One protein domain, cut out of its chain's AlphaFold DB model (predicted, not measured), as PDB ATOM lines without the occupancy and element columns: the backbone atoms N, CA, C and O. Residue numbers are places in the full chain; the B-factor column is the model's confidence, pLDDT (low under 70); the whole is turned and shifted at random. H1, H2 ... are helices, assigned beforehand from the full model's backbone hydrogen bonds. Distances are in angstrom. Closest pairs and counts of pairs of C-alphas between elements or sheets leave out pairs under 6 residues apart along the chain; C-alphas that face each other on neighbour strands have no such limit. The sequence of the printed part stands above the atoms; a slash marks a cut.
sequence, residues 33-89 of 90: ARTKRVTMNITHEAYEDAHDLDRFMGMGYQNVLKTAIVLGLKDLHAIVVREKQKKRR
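This is residues 33 to 89 of the 90 residues of an uncharacterized protein of Spirochaetes bacterium RBG_13_51_14 (UniProt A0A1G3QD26). A short helix, H1, lies across one end of a long helix, H2, and most of the long helix sticks out beyond this crossing as a bare arm, residues 69 to 87. A tail without a named element, residues 33 to 43, leads into H1 and also sticks out. The printed part has 57 residues, with two named helices in the order H1, H2 and no named strand; the class is all helix. It is only just loose, close to extended, with a radius of gyration of the C-alphas of 15.3 A, and its elongated outline spans 47 by 27 by 22 A.

The printed part begins with C-alpha 33 at (6.226, -32.859, -62.634). H1, residues 44 to 57, begins with C-alpha 44 at (-1.495, -34.247, -33.087) and measures 20.0 A from first to last C-alpha. H2, residues 61 to 87, measures 39.4 A and ends with C-alpha 87 at (-4.306, -1.191, -51.945).

A tight link of 3 residues joins H1 to H2. The two helices touch, H1 with residues 50 to 54 alone and H2 with residues 61 to 65 alone. Their closest C-alphas, those of Asp 54 and Tyr 61, are 5.4 A apart. Their lines stand about perpendicular, but only just, at 71 degrees. The centres are 20.0 A apart. In H1 and H2 every O i to N i+4 pair is within hydrogen-bond range.

The two C-alphas farthest apart are those of Arg 55 and Arg 89, at 46.8 A. Residues 33 to 45 stand free, and so do residues 69 to 89, of which 69 to 87 belong to H2. The printed part has no cut. The mean pLDDT of the printed part is 90.3; residues 33 and 89 are under 70.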
ATOM      1  N   ALA A  33       6.594 -33.775 -63.696       66.38
ATOM      2  CA  ALA A  33       6.226 -32.859 -62.634       66.38
ATOM      3  C   ALA A  33       7.446 -32.702 -61.715       66.38
ATOM      4  O   ALA A  33       8.051 -33.691 -61.294       66.38
ATOM      5  N   ARG A  34       7.862 -31.458 -61.457       81.62
ATOM      6  CA  ARG A  34       8.951 -31.166 -60.521       81.62
ATOM      7  C   ARG A  34       8.439 -31.412 -59.102       81.62
ATOM      8  O   ARG A  34       8.025 -30.484 -58.420       81.62
ATOM      9  N   THR A  35       8.425 -32.668 -58.671       81.81
ATOM     10  CA  THR A  35       8.050 -33.032 -57.303       81.81
ATOM     11  C   THR A  35       9.136 -32.564 -56.337       81.81
ATOM     12  O   THR A  35      10.328 -32.773 -56.571       81.81
ATOM     13  N   LYS A  36       8.731 -31.929 -55.236       87.06
ATOM     14  CA  LYS A  36       9.607 -31.583 -54.110       87.06
ATOM     15  C   LYS A  36       9.156 -32.357 -52.877       87.06
ATOM     16  O   LYS A  36       7.960 -32.550 -52.678       87.06
ATOM     17  N   ARG A  37      10.118 -32.832 -52.084       88.25
ATOM     18  CA  ARG A  37       9.855 -33.448 -50.779       88.25
ATOM     19  C   ARG A  37       9.837 -32.346 -49.727       88.25
ATOM     20  O   ARG A  37      10.710 -31.483 -49.746       88.25
ATOM     21  N   VAL A  38       8.842 -32.386 -48.852       87.75
ATOM     22  CA  VAL A  38       8.680 -31.455 -47.737       87.75
ATOM     23  C   VAL A  38       8.576 -32.297 -46.476       87.75
ATOM     24  O   VAL A  38       7.776 -33.230 -46.434       87.75
ATOM     25  N   THR A  39       9.393 -31.974 -45.480       93.25
ATOM     26  CA  THR A  39       9.278 -32.517 -44.127       93.25
ATOM     27  C   THR A  39       8.718 -31.406 -43.258       93.25
ATOM     28  O   THR A  39       9.268 -30.305 -43.252       93.25
ATOM     29  N   MET A  40       7.610 -31.669 -42.573       91.00
ATOM     30  CA  MET A  40       6.937 -30.684 -41.735       91.00
ATOM     31  C   MET A  40       6.445 -31.332 -40.450       91.00
ATOM     32  O   MET A  40       6.034 -32.492 -40.463       91.00
ATOM     33  N   ASN A  41       6.464 -30.562 -39.369       94.88
ATOM     34  CA  ASN A  41       5.828 -30.947 -38.119       94.88
ATOM     35  C   ASN A  41       4.378 -30.455 -38.150       94.88
ATOM     36  O   ASN A  41       4.120 -29.326 -38.570       94.88
ATOM     37  N   ILE A  42       3.452 -31.299 -37.709       93.56
ATOM     38  CA  ILE A  42       2.027 -30.977 -37.578       93.56
ATOM     39  C   ILE A  42       1.574 -31.240 -36.143       93.56
ATOM     40  O   ILE A  42       2.247 -31.957 -35.398       93.56
ATOM     41  N   THR A  43       0.452 -30.644 -35.751       96.50
ATOM     42  CA  THR A  43      -0.175 -30.935 -34.458       96.50
ATOM     43  C   THR A  43      -0.729 -32.358 -34.440       96.50
ATOM     44  O   THR A  43      -1.013 -32.939 -35.489       96.50
ATOM     45  N   HIS A  44      -0.893 -32.922 -33.241       95.81
ATOM     46  CA  HIS A  44      -1.495 -34.247 -33.087       95.81
ATOM     47  C   HIS A  44      -2.945 -34.274 -33.598       95.81
ATOM     48  O   HIS A  44      -3.321 -35.203 -34.299       95.81
ATOM     49  N   GLU A  45      -3.714 -33.213 -33.352       96.38
ATOM     50  CA  GLU A  45      -5.083 -33.066 -33.868       96.38
ATOM     51  C   GLU A  45      -5.126 -33.136 -35.401       96.38
ATOM     52  O   GLU A  45      -5.860 -33.938 -35.966       96.38
ATOM     53  N   ALA A  46      -4.252 -32.392 -36.087       93.44
ATOM     54  CA  ALA A  46      -4.190 -32.419 -37.548       93.44
ATOM     55  C   ALA A  46      -3.753 -33.787 -38.103       93.44
ATOM     56  O   ALA A  46      -4.078 -34.129 -39.242       93.44
ATOM     57  N   TYR A  47      -2.984 -34.556 -37.328       94.56
ATOM     58  CA  TYR A  47      -2.637 -35.929 -37.677       94.56
ATOM     59  C   TYR A  47      -3.870 -36.843 -37.620       94.56
ATOM     60  O   TYR A  47      -4.122 -37.547 -38.599       94.56
ATOM     61  N   GLU A  48      -4.636 -36.796 -36.526       96.25
ATOM     62  CA  GLU A  48      -5.855 -37.600 -36.347       96.25
ATOM     63  C   GLU A  48      -6.919 -37.240 -37.392       96.25
ATOM     64  O   GLU A  48      -7.399 -38.123 -38.104       96.25
ATOM     65  N   ASP A  49      -7.185 -35.946 -37.600       95.25
ATOM     66  CA  ASP A  49      -8.145 -35.463 -38.602       95.25
ATOM     67  C   ASP A  49      -7.806 -35.969 -40.011       95.25
ATOM     68  O   ASP A  49      -8.669 -36.416 -40.770       95.25
ATOM     69  N   ALA A  50      -6.524 -35.917 -40.384       94.12
ATOM     70  CA  ALA A  50      -6.075 -36.396 -41.685       94.12
ATOM     71  C   ALA A  50      -6.214 -37.919 -41.824       94.12
ATOM     72  O   ALA A  50      -6.422 -38.412 -42.936       94.12
ATOM     73  N   HIS A  51      -6.104 -38.668 -40.726       95.44
ATOM     74  CA  HIS A  51      -6.319 -40.110 -40.720       95.44
ATOM     75  C   HIS A  51      -7.795 -40.480 -40.808       95.44
ATOM     76  O   HIS A  51      -8.146 -41.390 -41.559       95.44
ATOM     77  N   ASP A  52      -8.665 -39.751 -40.122       95.31
ATOM     78  CA  ASP A  52     -10.103 -39.955 -40.238       95.31
ATOM     79  C   ASP A  52     -10.597 -39.618 -41.644       95.31
ATOM     80  O   ASP A  52     -11.292 -40.424 -42.263       95.31
ATOM     81  N   LEU A  53     -10.151 -38.503 -42.226       93.19
ATOM     82  CA  LEU A  53     -10.442 -38.177 -43.624       93.19
ATOM     83  C   LEU A  53      -9.954 -39.260 -44.594       93.19
ATOM     84  O   LEU A  53     -10.652 -39.579 -45.555       93.19
ATOM     85  N   ASP A  54      -8.789 -39.859 -44.338       94.38
ATOM     86  CA  ASP A  54      -8.300 -40.982 -45.137       94.38
ATOM     87  C   ASP A  54      -9.224 -42.204 -45.038       94.38
ATOM     88  O   ASP A  54      -9.549 -42.808 -46.058       94.38
ATOM     89  N   ARG A  55      -9.730 -42.526 -43.838       93.25
ATOM     90  CA  ARG A  55     -10.704 -43.620 -43.648       93.25
ATOM     91  C   ARG A  55     -11.970 -43.415 -44.477       93.25
ATOM     92  O   ARG A  55     -12.499 -44.386 -45.011       93.25
ATOM     93  N   PHE A  56     -12.443 -42.175 -44.606       91.38
ATOM     94  CA  PHE A  56     -13.640 -41.862 -45.394       91.38
ATOM     95  C   PHE A  56     -13.374 -41.789 -46.902       91.38
ATOM     96  O   PHE A  56     -14.209 -42.222 -47.695       91.38
ATOM     97  N   MET A  57     -12.237 -41.225 -47.315       90.56
ATOM     98  CA  MET A  57     -11.946 -40.943 -48.726       90.56
ATOM     99  C   MET A  57     -11.161 -42.055 -49.434       90.56
ATOM    100  O   MET A  57     -11.151 -42.100 -50.664       90.56
ATOM    101  N   GLY A  58     -10.472 -42.925 -48.689       90.75
ATOM    102  CA  GLY A  58      -9.667 -44.027 -49.222       90.75
ATOM    103  C   GLY A  58      -8.510 -43.584 -50.126       90.75
ATOM    104  O   GLY A  58      -8.095 -44.331 -51.012       90.75
ATOM    105  N   MET A  59      -8.014 -42.354 -49.965       89.25
ATOM    106  CA  MET A  59      -7.050 -41.740 -50.888       89.25
ATOM    107  C   MET A  59      -5.588 -41.824 -50.421       89.25
ATOM    108  O   MET A  59      -4.675 -41.502 -51.187       89.25
ATOM    109  N   GLY A  60      -5.361 -42.252 -49.183       91.62
ATOM    110  CA  GLY A  60      -4.088 -42.296 -48.478       91.62
ATOM    111  C   GLY A  60      -3.791 -40.998 -47.725       91.62
ATOM    112  O   GLY A  60      -3.807 -39.913 -48.311       91.62
ATOM    113  N   TYR A  61      -3.392 -41.119 -46.456       91.94
ATOM    114  CA  TYR A  61      -2.993 -40.022 -45.560       91.94
ATOM    115  C   TYR A  61      -2.116 -38.946 -46.228       91.94
ATOM    116  O   TYR A  61      -2.393 -37.748 -46.155       91.94
ATOM    117  N   GLN A  62      -1.076 -39.350 -46.968       91.50
ATOM    118  CA  GLN A  62      -0.194 -38.397 -47.655       91.50
ATOM    119  C   GLN A  62      -0.921 -37.563 -48.716       91.50
ATOM    120  O   GLN A  62      -0.549 -36.418 -48.967       91.50
ATOM    121  N   ASN A  63      -1.916 -38.133 -49.392       92.31
ATOM    122  CA  ASN A  63      -2.687 -37.421 -50.401       92.31
ATOM    123  C   ASN A  63      -3.741 -36.517 -49.759       92.31
ATOM    124  O   ASN A  63      -3.983 -35.433 -50.294       92.31
ATOM    125  N   VAL A  64      -4.295 -36.902 -48.605       93.81
ATOM    126  CA  VAL A  64      -5.145 -36.024 -47.786       93.81
ATOM    127  C   VAL A  64      -4.365 -34.762 -47.413       93.81
ATOM    128  O   VAL A  64      -4.782 -33.656 -47.755       93.81
ATOM    129  N   LEU A  65      -3.161 -34.917 -46.848       93.44
ATOM    130  CA  LEU A  65      -2.298 -33.782 -46.502       93.44
ATOM    131  C   LEU A  65      -1.937 -32.913 -47.711       93.44
ATOM    132  O   LEU A  65      -2.023 -31.689 -47.645       93.44
ATOM    133  N   LYS A  66      -1.564 -33.524 -48.845       92.25
ATOM    134  CA  LYS A  66      -1.293 -32.770 -50.084       92.25
ATOM    135  C   LYS A  66      -2.503 -31.942 -50.506       92.25
ATOM    136  O   LYS A  66      -2.337 -30.800 -50.923       92.25
ATOM    137  N   THR A  67      -3.699 -32.512 -50.406       92.75
ATOM    138  CA  THR A  67      -4.945 -31.840 -50.784       92.75
ATOM    139  C   THR A  67      -5.218 -30.655 -49.869       92.75
ATOM    140  O   THR A  67      -5.430 -29.552 -50.369       92.75
ATOM    141  N   ALA A  68      -5.107 -30.846 -48.552       92.69
ATOM    142  CA  ALA A  68      -5.269 -29.780 -47.568       92.69
ATOM    143  C   ALA A  68      -4.287 -28.620 -47.808       92.69
ATOM    144  O   ALA A  68      -4.698 -27.461 -47.866       92.69
ATOM    145  N   ILE A  69      -3.007 -28.925 -48.056       93.06
ATOM    146  CA  ILE A  69      -1.982 -27.918 -48.371       93.06
ATOM    147  C   ILE A  69      -2.346 -27.145 -49.646       93.06
ATOM    148  O   ILE A  69      -2.261 -25.918 -49.675       93.06
ATOM    149  N   VAL A  70      -2.753 -27.839 -50.712       92.75
ATOM    150  CA  VAL A  70      -3.097 -27.195 -51.988       92.75
ATOM    151  C   VAL A  70      -4.325 -26.296 -51.852       92.75
ATOM    152  O   VAL A  70      -4.335 -25.209 -52.433       92.75
ATOM    153  N   LEU A  71      -5.347 -26.725 -51.110       93.69
ATOM    154  CA  LEU A  71      -6.544 -25.923 -50.855       93.69
ATOM    155  C   LEU A  71      -6.199 -24.677 -50.032       93.69
ATOM    156  O   LEU A  71      -6.444 -23.564 -50.494       93.69
ATOM    157  N   GLY A  72      -5.504 -24.844 -48.904       93.38
ATOM    158  CA  GLY A  72      -5.092 -23.722 -48.060       93.38
ATOM    159  C   GLY A  72      -4.217 -22.703 -48.799       93.38
ATOM    160  O   GLY A  72      -4.414 -21.497 -48.664       93.38
ATOM    161  N   LEU A  73      -3.291 -23.159 -49.652       93.12
ATOM    162  CA  LEU A  73      -2.464 -22.266 -50.477       93.12
ATOM    163  C   LEU A  73      -3.281 -21.472 -51.503       93.12
ATOM    164  O   LEU A  73      -2.975 -20.303 -51.749       93.12
ATOM    165  N   LYS A  74      -4.302 -22.083 -52.114       93.75
ATOM    166  CA  LYS A  74      -5.200 -21.381 -53.044       93.75
ATOM    167  C   LYS A  74      -5.985 -20.287 -52.326       93.75
ATOM    168  O   LYS A  74      -6.074 -19.176 -52.851       93.75
ATOM    169  N   ASP A  75      -6.480 -20.579 -51.130       93.62
ATOM    170  CA  ASP A  75      -7.247 -19.626 -50.329       93.62
ATOM    171  C   ASP A  75      -6.370 -18.462 -49.854       93.62
ATOM    172  O   ASP A  75      -6.718 -17.297 -50.056       93.62
ATOM    173  N   LEU A  76      -5.169 -18.758 -49.343       92.19
ATOM    174  CA  LEU A  76      -4.157 -17.754 -48.994       92.19
ATOM    175  C   LEU A  76      -3.811 -16.859 -50.187       92.19
ATOM    176  O   LEU A  76      -3.787 -15.632 -50.072       92.19
ATOM    177  N   HIS A  77      -3.581 -17.456 -51.359       93.44
ATOM    178  CA  HIS A  77      -3.302 -16.705 -52.577       93.44
ATOM    179  C   HIS A  77      -4.471 -15.780 -52.949       93.44
ATOM    180  O   HIS A  77      -4.253 -14.612 -53.277       93.44
ATOM    181  N   ALA A  78      -5.712 -16.264 -52.859       93.50
ATOM    182  CA  ALA A  78      -6.898 -15.463 -53.140       93.50
ATOM    183  C   ALA A  78      -7.034 -14.266 -52.183       93.50
ATOM    184  O   ALA A  78      -7.347 -13.160 -52.636       93.50
ATOM    185  N   ILE A  79      -6.756 -14.455 -50.890       92.38
ATOM    186  CA  ILE A  79      -6.759 -13.381 -49.884       92.38
ATOM    187  C   ILE A  79      -5.724 -12.310 -50.248       92.38
ATOM    188  O   ILE A  79      -6.075 -11.138 -50.401       92.38
ATOM    189  N   VAL A  80      -4.474 -12.712 -50.496       93.12
ATOM    190  CA  VAL A  80      -3.384 -11.781 -50.836       93.12
ATOM    191  C   VAL A  80      -3.681 -11.004 -52.122       93.12
ATOM    192  O   VAL A  80      -3.421  -9.801 -52.205       93.12
ATOM    193  N   VAL A  81      -4.235 -11.663 -53.143       93.12
ATOM    194  CA  VAL A  81      -4.610 -11.000 -54.402       93.12
ATOM    195  C   VAL A  81      -5.691  -9.945 -54.167       93.12
ATOM    196  O   VAL A  81      -5.555  -8.821 -54.662       93.12
ATOM    197  N   ARG A  82      -6.732 -10.265 -53.388       90.75
ATOM    198  CA  ARG A  82      -7.803  -9.314 -53.052       90.75
ATOM    199  C   ARG A  82      -7.260  -8.094 -52.305       90.75
ATOM    200  O   ARG A  82      -7.625  -6.968 -52.636       90.75
ATOM    201  N   GLU A  83      -6.363  -8.287 -51.343       88.69
ATOM    202  CA  GLU A  83      -5.752  -7.179 -50.598       88.69
ATOM    203  C   GLU A  83      -4.880  -6.280 -51.476       88.69
ATOM    204  O   GLU A  83      -4.972  -5.052 -51.397       88.69
ATOM    205  N   LYS A  84      -4.068  -6.866 -52.366       86.00
ATOM    206  CA  LYS A  84      -3.257  -6.097 -53.323       86.00
ATOM    207  C   LYS A  84      -4.117  -5.237 -54.243       86.00
ATOM    208  O   LYS A  84      -3.736  -4.113 -54.557       86.00
ATOM    209  N   GLN A  85      -5.268  -5.748 -54.677       82.62
ATOM    210  CA  GLN A  85      -6.198  -4.983 -55.506       82.62
ATOM    211  C   GLN A  85      -6.835  -3.822 -54.738       82.62
ATOM    212  O   GLN A  85      -6.952  -2.737 -55.299       82.62
ATOM    213  N   LYS A  86      -7.190  -4.015 -53.459       80.31
ATOM    214  CA  LYS A  86      -7.696  -2.932 -52.600       80.31
ATOM    215  C   LYS A  86      -6.659  -1.821 -52.417       80.31
ATOM    216  O   LYS A  86      -6.987  -0.663 -52.634       80.31
ATOM    217  N   LYS A  87      -5.401  -2.169 -52.119       76.81
ATOM    218  CA  LYS A  87      -4.306  -1.191 -51.945       76.81
ATOM    219  C   LYS A  87      -3.954  -0.399 -53.208       76.81
ATOM    220  O   LYS A  87      -3.390   0.671 -53.089       76.81
ATOM    221  N   ARG A  88      -4.234  -0.926 -54.404       72.56
ATOM    222  CA  ARG A  88      -4.001  -0.218 -55.680       72.56
ATOM    223  C   ARG A  88      -5.127   0.745 -56.067       72.56
ATOM    224  O   ARG A  88      -4.962   1.489 -57.024       72.56
ATOM    225  N   ARG A  89      -6.285   0.643 -55.411       66.88
ATOM    226  CA  ARG A  89      -7.475   1.470 -55.672       66.88
ATOM    227  C   ARG A  89      -7.681   2.569 -54.624       66.88
ATOM    228  O   ARG A  89      -8.561   3.398 -54.827       66.88
TER     229      ARG A  89